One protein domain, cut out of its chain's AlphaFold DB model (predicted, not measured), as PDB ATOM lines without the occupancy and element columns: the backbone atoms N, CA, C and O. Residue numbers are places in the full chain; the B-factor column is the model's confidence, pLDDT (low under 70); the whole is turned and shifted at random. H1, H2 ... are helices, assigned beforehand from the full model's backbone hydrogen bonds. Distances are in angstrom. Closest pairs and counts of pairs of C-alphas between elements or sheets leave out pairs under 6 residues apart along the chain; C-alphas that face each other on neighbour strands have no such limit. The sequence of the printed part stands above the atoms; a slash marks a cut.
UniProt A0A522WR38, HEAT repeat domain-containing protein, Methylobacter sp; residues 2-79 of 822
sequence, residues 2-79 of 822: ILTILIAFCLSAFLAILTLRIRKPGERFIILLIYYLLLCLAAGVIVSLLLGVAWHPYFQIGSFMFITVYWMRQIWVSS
ATOM      1  N   ILE A   2     -29.049  33.330  29.865       66.88
ATOM      2  CA  ILE A   2     -28.643  33.439  28.446       66.88
ATOM      3  C   ILE A   2     -27.184  33.913  28.317       66.88
ATOM      4  O   ILE A   2     -26.407  33.316  27.583       66.88
ATOM      5  N   LEU A   3     -26.774  34.910  29.112       74.25
ATOM      6  CA  LEU A   3     -25.394  35.409  29.122       74.25
ATOM      7  C   LEU A   3     -24.363  34.342  29.537       74.25
ATOM      8  O   LEU A   3     -23.307  34.243  28.927       74.25
ATOM      9  N   THR A   4     -24.664  33.512  30.540       73.75
ATOM     10  CA  THR A   4     -23.752  32.446  30.988       73.75
ATOM     11  C   THR A   4     -23.645  31.315  29.969       73.75
ATOM     12  O   THR A   4     -22.555  30.789  29.759       73.75
ATOM     13  N   ILE A   5     -24.746  30.997  29.282       73.81
ATOM     14  CA  ILE A   5     -24.749  30.073  28.141       73.81
ATOM     15  C   ILE A   5     -23.878  30.625  27.004       73.81
ATOM     16  O   ILE A   5     -23.035  29.903  26.474       73.81
ATOM     17  N   LEU A   6     -24.035  31.910  26.672       76.00
ATOM     18  CA  LEU A   6     -23.272  32.570  25.616       76.00
ATOM     19  C   LEU A   6     -21.770  32.593  25.937       76.00
ATOM     20  O   LEU A   6     -20.962  32.235  25.088       76.00
ATOM     21  N   ILE A   7     -21.389  32.934  27.173       80.75
ATOM     22  CA  ILE A   7     -19.985  32.950  27.612       80.75
ATOM     23  C   ILE A   7     -19.372  31.546  27.539       80.75
ATOM     24  O   ILE A   7     -18.276  31.393  27.003       80.75
ATOM     25  N   ALA A   8     -20.072  30.513  28.023       77.69
ATOM     26  CA  ALA A   8     -19.583  29.135  27.965       77.69
ATOM     27  C   ALA A   8     -19.422  28.640  26.515       77.69
ATOM     28  O   ALA A   8     -18.426  27.993  26.183       77.69
ATOM     29  N   PHE A   9     -20.367  28.996  25.637       78.50
ATOM     30  CA  PHE A   9     -20.308  28.686  24.212       78.50
ATOM     31  C   PHE A   9     -19.136  29.397  23.523       78.50
ATOM     32  O   PHE A   9     -18.318  28.744  22.875       78.50
ATOM     33  N   CYS A  10     -19.001  30.714  23.713       79.56
ATOM     34  CA  CYS A  10     -17.912  31.510  23.149       79.56
ATOM     35  C   CYS A  10     -16.542  31.031  23.635       79.56
ATOM     36  O   CYS A  10     -15.624  30.924  22.828       79.56
ATOM     37  N   LEU A  11     -16.402  30.688  24.921       83.06
ATOM     38  CA  LEU A  11     -15.148  30.174  25.474       83.06
ATOM     39  C   LEU A  11     -14.779  28.812  24.864       83.06
ATOM     40  O   LEU A  11     -13.629  28.603  24.477       83.06
ATOM     41  N   SER A  12     -15.750  27.903  24.724       78.44
ATOM     42  CA  SER A  12     -15.530  26.593  24.097       78.44
ATOM     43  C   SER A  12     -15.174  26.718  22.612       78.44
ATOM     44  O   SER A  12     -14.203  26.111  22.154       78.44
ATOM     45  N   ALA A  13     -15.891  27.569  21.871       75.56
ATOM     46  CA  ALA A  13     -15.614  27.856  20.464       75.56
ATOM     47  C   ALA A  13     -14.239  28.520  20.273       75.56
ATOM     48  O   ALA A  13     -13.478  28.126  19.393       75.56
ATOM     49  N   PHE A  14     -13.882  29.480  21.130       84.25
ATOM     50  CA  PHE A  14     -12.589  30.162  21.092       84.25
ATOM     51  C   PHE A  14     -11.425  29.198  21.338       84.25
ATOM     52  O   PHE A  14     -10.475  29.170  20.554       84.25
ATOM     53  N   LEU A  15     -11.520  28.349  22.369       80.50
ATOM     54  CA  LEU A  15     -10.513  27.319  22.643       80.50
ATOM     55  C   LEU A  15     -10.427  26.302  21.495       80.50
ATOM     56  O   LEU A  15      -9.328  25.909  21.100       80.50
ATOM     57  N   ALA A  16     -11.558  25.935  20.885       75.56
ATOM     58  CA  ALA A  16     -11.574  25.069  19.711       75.56
ATOM     59  C   ALA A  16     -10.840  25.694  18.512       75.56
ATOM     60  O   ALA A  16      -9.994  25.038  17.901       75.56
ATOM     61  N   ILE A  17     -11.080  26.972  18.220       76.19
ATOM     62  CA  ILE A  17     -10.392  27.705  17.147       76.19
ATOM     63  C   ILE A  17      -8.889  27.826  17.442       76.19
ATOM     64  O   ILE A  17      -8.063  27.602  16.555       76.19
ATOM     65  N   LEU A  18      -8.513  28.113  18.691       79.44
ATOM     66  CA  LEU A  18      -7.113  28.192  19.120       79.44
ATOM     67  C   LEU A  18      -6.362  26.875  18.898       79.44
ATOM     68  O   LEU A  18      -5.246  26.897  18.375       79.44
ATOM     69  N   THR A  19      -6.988  25.733  19.210       79.25
ATOM     70  CA  THR A  19      -6.373  24.416  18.955       79.25
ATOM     71  C   THR A  19      -6.130  24.143  17.467       79.25
ATOM     72  O   THR A  19      -5.164  23.460  17.130       79.25
ATOM     73  N   LEU A  20      -6.954  24.700  16.570       76.31
ATOM     74  CA  LEU A  20      -6.776  24.560  15.120       76.31
ATOM     75  C   LEU A  20      -5.682  25.492  14.574       76.31
ATOM     76  O   LEU A  20      -4.929  25.104  13.680       76.31
ATOM     77  N   ARG A  21      -5.576  26.714  15.110       80.31
ATOM     78  CA  ARG A  21      -4.727  27.775  14.543       80.31
ATOM     79  C   ARG A  21      -3.245  27.639  14.885       80.31
ATOM     80  O   ARG A  21      -2.390  27.951  14.058       80.31
ATOM     81  N   ILE A  22      -2.919  27.196  16.092       85.00
ATOM     82  CA  ILE A  22      -1.525  27.122  16.540       85.00
ATOM     83  C   ILE A  22      -0.861  25.927  15.873       85.00
ATOM     84  O   ILE A  22      -1.405  24.838  15.944       85.00
ATOM     85  N   ARG A  23       0.280  26.106  15.195       72.94
ATOM     86  CA  ARG A  23       1.017  25.019  14.510       72.94
ATOM     87  C   ARG A  23       2.142  24.416  15.355       72.94
ATOM     88  O   ARG A  23       2.537  23.283  15.099       72.94
ATOM     89  N   LYS A  24       2.649  25.144  16.358       85.62
ATOM     90  CA  LYS A  24       3.769  24.682  17.190       85.62
ATOM     91  C   LYS A  24       3.300  23.611  18.190       85.62
ATOM     92  O   LYS A  24       2.332  23.848  18.916       85.62
ATOM     93  N   PRO A  25       3.977  22.452  18.273       78.75
ATOM     94  CA  PRO A  25       3.525  21.323  19.090       78.75
ATOM     95  C   PRO A  25       3.502  21.630  20.597       78.75
ATOM     96  O   PRO A  25       2.582  21.194  21.283       78.75
ATOM     97  N   GLY A  26       4.445  22.433  21.105       82.50
ATOM     98  CA  GLY A  26       4.486  22.815  22.524       82.50
ATOM     99  C   GLY A  26       3.320  23.717  22.953       82.50
ATOM    100  O   GLY A  26       2.703  23.489  23.987       82.50
ATOM    101  N   GLU A  27       2.952  24.695  22.125       82.38
ATOM    102  CA  GLU A  27       1.827  25.601  22.400       82.38
ATOM    103  C   GLU A  27       0.473  24.878  22.271       82.38
ATOM    104  O   GLU A  27      -0.434  25.098  23.075       82.38
ATOM    105  N   ARG A  28       0.354  23.941  21.312       79.25
ATOM    106  CA  ARG A  28      -0.814  23.049  21.210       79.25
ATOM    107  C   ARG A  28      -1.007  22.221  22.474       79.25
ATOM    108  O   ARG A  28      -2.140  22.080  22.922       79.25
ATOM    109  N   PHE A  29       0.076  21.688  23.040       82.00
ATOM    110  CA  PHE A  29       0.007  20.877  24.252       82.00
ATOM    111  C   PHE A  29      -0.547  21.674  25.437       82.00
ATOM    112  O   PHE A  29      -1.450  21.194  26.114       82.00
ATOM    113  N   ILE A  30      -0.085  22.913  25.638       83.88
ATOM    114  CA  ILE A  30      -0.557  23.781  26.730       83.88
ATOM    115  C   ILE A  30      -2.058  24.070  26.592       83.88
ATOM    116  O   ILE A  30      -2.802  23.990  27.567       83.88
ATOM    117  N   ILE A  31      -2.533  24.357  25.381       83.00
ATOM    118  CA  ILE A  31      -3.953  24.668  25.158       83.00
ATOM    119  C   ILE A  31      -4.821  23.422  25.278       83.00
ATOM    120  O   ILE A  31      -5.905  23.499  25.852       83.00
ATOM    121  N   LEU A  32      -4.351  22.271  24.792       82.25
ATOM    122  CA  LEU A  32      -5.035  20.998  25.009       82.25
ATOM    123  C   LEU A  32      -5.113  20.675  26.502       82.25
ATOM    124  O   LEU A  32      -6.180  20.294  26.968       82.25
ATOM    125  N   LEU A  33      -4.038  20.895  27.262       86.38
ATOM    126  CA  LEU A  33      -4.025  20.708  28.712       86.38
ATOM    127  C   LEU A  33      -5.073  21.595  29.400       86.38
ATOM    128  O   LEU A  33      -5.864  21.091  30.190       86.38
ATOM    129  N   ILE A  34      -5.126  22.890  29.064       86.94
ATOM    130  CA  ILE A  34      -6.136  23.821  29.595       86.94
ATOM    131  C   ILE A  34      -7.547  23.354  29.216       86.94
ATOM    132  O   ILE A  34      -8.449  23.354  30.051       86.94
ATOM    133  N   TYR A  35      -7.740  22.924  27.970       85.31
ATOM    134  CA  TYR A  35      -9.035  22.475  27.471       85.31
ATOM    135  C   TYR A  35      -9.516  21.197  28.171       85.31
ATOM    136  O   TYR A  35     -10.670  21.130  28.590       85.31
ATOM    137  N   TYR A  36      -8.632  20.214  28.370       89.31
ATOM    138  CA  TYR A  36      -8.939  18.993  29.119       89.31
ATOM    139  C   TYR A  36      -9.141  19.262  30.606       89.31
ATOM    140  O   TYR A  36     -10.035  18.672  31.202       89.31
ATOM    141  N   LEU A  37      -8.384  20.182  31.202       91.00
ATOM    142  CA  LEU A  37      -8.579  20.584  32.591       91.00
ATOM    143  C   LEU A  37      -9.961  21.220  32.794       91.00
ATOM    144  O   LEU A  37     -10.676  20.841  33.718       91.00
ATOM    145  N   LEU A  38     -10.383  22.111  31.892       89.69
ATOM    146  CA  LEU A  38     -11.733  22.686  31.906       89.69
ATOM    147  C   LEU A  38     -12.819  21.625  31.680       89.69
ATOM    148  O   LEU A  38     -13.856  21.667  32.339       89.69
ATOM    149  N   LEU A  39     -12.571  20.647  30.803       89.88
ATOM    150  CA  LEU A  39     -13.482  19.524  30.583       89.88
ATOM    151  C   LEU A  39     -13.613  18.646  31.838       89.88
ATOM    152  O   LEU A  39     -14.727  18.287  32.214       89.88
ATOM    153  N   CYS A  40     -12.503  18.337  32.513       90.56
ATOM    154  CA  CYS A  40     -12.491  17.584  33.767       90.56
ATOM    155  C   CYS A  40     -13.210  18.337  34.889       90.56
ATOM    156  O   CYS A  40     -13.976  17.725  35.627       90.56
ATOM    157  N   LEU A  41     -13.016  19.656  34.999       91.19
ATOM    158  CA  LEU A  41     -13.739  20.489  35.963       91.19
ATOM    159  C   LEU A  41     -15.246  20.494  35.680       91.19
ATOM    160  O   LEU A  41     -16.036  20.261  36.592       91.19
ATOM    161  N   ALA A  42     -15.649  20.679  34.419       90.19
ATOM    162  CA  ALA A  42     -17.053  20.618  34.018       90.19
ATOM    163  C   ALA A  42     -17.669  19.235  34.299       90.19
ATOM    164  O   ALA A  42     -18.787  19.143  34.805       90.19
ATOM    165  N   ALA A  43     -16.930  18.154  34.036       90.50
ATOM    166  CA  ALA A  43     -17.374  16.795  34.330       90.50
ATOM    167  C   ALA A  43     -17.485  16.556  35.843       90.50
ATOM    168  O   ALA A  43     -18.458  15.961  36.296       90.50
ATOM    169  N   GLY A  44     -16.544  17.083  36.633       90.94
ATOM    170  CA  GLY A  44     -16.580  17.037  38.093       90.94
ATOM    171  C   GLY A  44     -17.811  17.734  38.676       90.94
ATOM    172  O   GLY A  44     -18.437  17.197  39.590       90.94
ATOM    173  N   VAL A  45     -18.221  18.874  38.109       90.81
ATOM    174  CA  VAL A  45     -19.472  19.560  38.489       90.81
ATOM    175  C   VAL A  45     -20.694  18.681  38.197       90.81
ATOM    176  O   VAL A  45     -21.575  18.572  39.042       90.81
ATOM    177  N   ILE A  46     -20.741  17.997  37.048       88.75
ATOM    178  CA  ILE A  46     -21.858  17.095  36.714       88.75
ATOM    179  C   ILE A  46     -21.878  15.858  37.625       88.75
ATOM    180  O   ILE A  46     -22.931  15.490  38.139       88.75
ATOM    181  N   VAL A  47     -20.727  15.225  37.867       91.69
ATOM    182  CA  VAL A  47     -20.631  14.031  38.727       91.69
ATOM    183  C   VAL A  47     -20.987  14.362  40.175       91.69
ATOM    184  O   VAL A  47     -21.723  13.619  40.814       91.69
ATOM    185  N   SER A  48     -20.518  15.494  40.698       87.44
ATOM    186  CA  SER A  48     -20.869  15.919  42.059       87.44
ATOM    187  C   SER A  48     -22.351  16.282  42.199       87.44
ATOM    188  O   SER A  48     -22.927  16.043  43.259       87.44
ATOM    189  N   LEU A  49     -23.000  16.744  41.126       88.81
ATOM    190  CA  LEU A  49     -24.451  16.935  41.087       88.81
ATOM    191  C   LEU A  49     -25.215  15.609  41.217       88.81
ATOM    192  O   LEU A  49     -26.203  15.542  41.945       88.81
ATOM    193  N   LEU A  50     -24.725  14.538  40.580       86.38
ATOM    194  CA  LEU A  50     -25.274  13.183  40.737       86.38
ATOM    195  C   LEU A  50     -25.076  12.623  42.154       86.38
ATOM    196  O   LEU A  50     -25.873  11.809  42.608       86.38
ATOM    197  N   LEU A  51     -24.044  13.084  42.867       90.88
ATOM    198  CA  LEU A  51     -23.772  12.738  44.268       90.88
ATOM    199  C   LEU A  51     -24.538  13.621  45.276       90.88
ATOM    200  O   LEU A  51     -24.299  13.524  46.476       90.88
ATOM    201  N   GLY A  52     -25.449  14.483  44.810       89.25
ATOM    202  CA  GLY A  52     -26.281  15.337  45.665       89.25
ATOM    203  C   GLY A  52     -25.606  16.627  46.148       89.25
ATOM    204  O   GLY A  52     -26.158  17.316  47.005       89.25
ATOM    205  N   VAL A  53     -24.436  16.990  45.613       92.25
ATOM    206  CA  VAL A  53     -23.762  18.255  45.946       92.25
ATOM    207  C   VAL A  53     -24.416  19.405  45.177       92.25
ATOM    208  O   VAL A  53     -24.401  19.446  43.944       92.25
ATOM    209  N   ALA A  54     -24.981  20.369  45.905       89.56
ATOM    210  CA  ALA A  54     -25.654  21.521  45.319       89.56
ATOM    211  C   ALA A  54     -24.650  22.583  44.828       89.56
ATOM    212  O   ALA A  54     -24.068  23.326  45.617       89.56
ATOM    213  N   TRP A  55     -24.482  22.693  43.508       90.44
ATOM    214  CA  TRP A  55     -23.770  23.806  42.866       90.44
ATOM    215  C   TRP A  55     -24.722  24.937  42.485       90.44
ATOM    216  O   TRP A  55     -25.896  24.697  42.211       90.44
ATOM    217  N   HIS A  56     -24.215  26.165  42.364       91.94
ATOM    218  CA  HIS A  56     -25.014  27.274  41.839       91.94
ATOM    219  C   HIS A  56     -25.515  26.946  40.410       91.94
ATOM    220  O   HIS A  56     -24.702  26.546  39.569       91.94
ATOM    221  N   PRO A  57     -26.807  27.148  40.072       86.75
ATOM    222  CA  PRO A  57     -27.411  26.685  38.811       86.75
ATOM    223  C   PRO A  57     -26.687  27.168  37.543       86.75
ATOM    224  O   PRO A  57     -26.610  26.457  36.545       86.75
ATOM    225  N   TYR A  58     -26.073  28.353  37.578       85.81
ATOM    226  CA  TYR A  58     -25.261  28.859  36.465       85.81
ATOM    227  C   TYR A  58     -24.007  28.023  36.160       85.81
ATOM    228  O   TYR A  58     -23.669  27.879  34.986       85.81
ATOM    229  N   PHE A  59     -23.346  27.446  37.168       85.62
ATOM    230  CA  PHE A  59     -22.193  26.560  36.957       85.62
ATOM    231  C   PHE A  59     -22.614  25.214  36.371       85.62
ATOM    232  O   PHE A  59     -21.909  24.665  35.524       85.62
ATOM    233  N   GLN A  60     -23.784  24.717  36.770       87.31
ATOM    234  CA  GLN A  60     -24.357  23.480  36.239       87.31
ATOM    235  C   GLN A  60     -24.672  23.635  34.746       87.31
ATOM    236  O   GLN A  60     -24.182  22.867  33.919       87.31
ATOM    237  N   ILE A  61     -25.406  24.698  34.390       83.31
ATOM    238  CA  ILE A  61     -25.773  25.014  33.002       83.31
ATOM    239  C   ILE A  61     -24.521  25.282  32.155       83.31
ATOM    240  O   ILE A  61     -24.411  24.775  31.039       83.31
ATOM    241  N   GLY A  62     -23.553  26.042  32.682       84.38
ATOM    242  CA  GLY A  62     -22.293  26.320  31.990       84.38
ATOM    243  C   GLY A  62     -21.479  25.054  31.704       84.38
ATOM    244  O   GLY A  62     -21.003  24.875  30.584       84.38
ATOM    245  N   SER A  63     -21.378  24.147  32.680       87.62
ATOM    246  CA  SER A  63     -20.652  22.875  32.542       87.62
ATOM    247  C   SER A  63     -21.327  21.936  31.541       87.62
ATOM    248  O   SER A  63     -20.652  21.343  30.699       87.62
ATOM    249  N   PHE A  64     -22.662  21.851  31.579       86.88
ATOM    250  CA  PHE A  64     -23.434  21.034  30.644       86.88
ATOM    251  C   PHE A  64     -23.283  21.535  29.204       86.88
ATOM    252  O   PHE A  64     -22.998  20.750  28.299       86.88
ATOM    253  N   MET A  65     -23.385  22.851  28.986       84.38
ATOM    254  CA  MET A  65     -23.169  23.454  27.666       84.38
ATOM    255  C   MET A  65     -21.732  23.273  27.170       84.38
ATOM    256  O   MET A  65     -21.535  22.932  26.005       84.38
ATOM    257  N   PHE A  66     -20.727  23.433  28.035       85.69
ATOM    258  CA  PHE A  66     -19.326  23.231  27.657       85.69
ATOM    259  C   PHE A  66     -19.063  21.794  27.178       85.69
ATOM    260  O   PHE A  66     -18.467  21.599  26.116       85.69
ATOM    261  N   ILE A  67     -19.570  20.795  27.909       87.25
ATOM    262  CA  ILE A  67     -19.453  19.373  27.543       87.25
ATOM    263  C   ILE A  67     -20.242  19.062  26.268       87.25
ATOM    264  O   ILE A  67     -19.749  18.332  25.409       87.25
ATOM    265  N   THR A  68     -21.428  19.650  26.102       83.06
ATOM    266  CA  THR A  68     -22.270  19.442  24.914       83.06
ATOM    267  C   THR A  68     -21.584  19.977  23.658       83.06
ATOM    268  O   THR A  68     -21.493  19.268  22.660       83.06
ATOM    269  N   VAL A  69     -21.016  21.186  23.713       82.81
ATOM    270  CA  VAL A  69     -20.258  21.778  22.597       82.81
ATOM    271  C   VAL A  69     -18.984  20.977  22.307       82.81
ATOM    272  O   VAL A  69     -18.654  20.757  21.141       82.81
ATOM    273  N   TYR A  70     -18.290  20.493  23.344       84.38
ATOM    274  CA  TYR A  70     -17.131  19.606  23.186       84.38
ATOM    275  C   TYR A  70     -17.499  18.321  22.432       84.38
ATOM    276  O   TYR A  70     -16.839  17.962  21.456       84.38
ATOM    277  N   TRP A  71     -18.573  17.646  22.849       81.31
ATOM    278  CA  TRP A  71     -19.049  16.421  22.209       81.31
ATOM    279  C   TRP A  71     -19.553  16.669  20.794       81.31
ATOM    280  O   TRP A  71     -19.160  15.942  19.885       81.31
ATOM    281  N   MET A  72     -20.344  17.724  20.579       77.38
ATOM    282  CA  MET A  72     -20.790  18.124  19.245       77.38
ATOM    283  C   MET A  72     -19.601  18.340  18.319       77.38
ATOM    284  O   MET A  72     -19.604  17.801  17.220       77.38
ATOM    285  N   ARG A  73     -18.551  19.036  18.775       80.25
ATOM    286  CA  ARG A  73     -17.314  19.215  18.009       80.25
ATOM    287  C   ARG A  73     -16.635  17.883  17.701       80.25
ATOM    288  O   ARG A  73     -16.242  17.676  16.560       80.25
ATOM    289  N   GLN A  74     -16.464  16.997  18.682       77.75
ATOM    290  CA  GLN A  74     -15.796  15.713  18.447       77.75
ATOM    291  C   GLN A  74     -16.585  14.838  17.471       77.75
ATOM    292  O   GLN A  74     -16.000  14.280  16.546       77.75
ATOM    293  N   ILE A  75     -17.911  14.791  17.606       71.00
ATOM    294  CA  ILE A  75     -18.807  14.097  16.676       71.00
ATOM    295  C   ILE A  75     -18.723  14.735  15.281       71.00
ATOM    296  O   ILE A  75     -18.614  14.021  14.288       71.00
ATOM    297  N   TRP A  76     -18.704  16.065  15.177       69.69
ATOM    298  CA  TRP A  76     -18.602  16.766  13.892       69.69
ATOM    299  C   TRP A  76     -17.256  16.575  13.193       69.69
ATOM    300  O   TRP A  76     -17.211  16.392  11.983       69.69
ATOM    301  N   VAL A  77     -16.148  16.622  13.932       70.94
ATOM    302  CA  VAL A  77     -14.801  16.519  13.351       70.94
ATOM    303  C   VAL A  77     -14.465  15.072  12.978       70.94
ATOM    304  O   VAL A  77     -13.738  14.844  12.010       70.94
ATOM    305  N   SER A  78     -14.994  14.091  13.717       61.81
ATOM    306  CA  SER A  78     -14.687  12.671  13.497       61.81
ATOM    307  C   SER A  78     -15.689  11.929  12.608       61.81
ATOM    308  O   SER A  78     -15.301  10.952  11.968       61.81
ATOM    309  N   SER A  79     -16.951  12.364  12.520       69.94
ATOM    310  CA  SER A  79     -17.962  11.627  11.755       69.94
ATOM    311  C   SER A  79     -17.947  11.969  10.265       69.94
ATOM    312  O   SER A  79     -17.801  13.121   9.852       69.94
TER     313      SER A  79
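What this domain is: This is residues 2 to 79 of the 822 residues of the protein "HEAT repeat domain-containing protein" of Methylobacter sp (UniProt A0A522WR38). H1 and H2 form a helical hairpin that spreads as a V from its link; H3 folds back beside H1 and crosses H2, and residues 74 to 79 stick out. The printed part has 78 residues, is all helix (H1, H2, H3 along the chain), and is only just compact, close to loose, with a radius of gyration of the C-alphas of 13.5 A and spans of 42 by 25 by 23 A.

How they stand to each other: H1, residues 2 to 21, touches H2, residues 25 to 50, with residues 15 to 19 alone; the closest C-alphas, of Thr 19 and Arg 28, are 6.2 A apart. This hairpin has a shallow tilt of 31 degrees, opposite ways. H3, residues 57 to 78, touches H1 at Ala 8 and Gly 62, the closest C-alphas, 5.6 A apart; the tilt of 34.5 degrees, the same way, is only just shallow. H3 touches H2 with residues 59 to 67 alone, closest at the C-alphas of Ser 63 and Ala 42, 4.5 A, at a steep tilt of 51 degrees, opposite ways. In H1, H2 and H3 every O i to N i+4 pair is within hydrogen-bond range.

Where its parts are: H1 begins at C-alpha 2 (-28.643, 33.439, 28.446) and is 28.2 A long, H2 36.9 A and H3 31.6 A, ending at C-alpha 78 (-14.687, 12.671, 13.497).

The domain as a whole: The farthest C-alphas, of Arg 23 and Gly 52, are 42.5 A apart. The printed part has no cut; the link H1 to H2 is tight, H2 to H3 short. In this model, pLDDT is under 70 at residues 2, 76, 78 and 79.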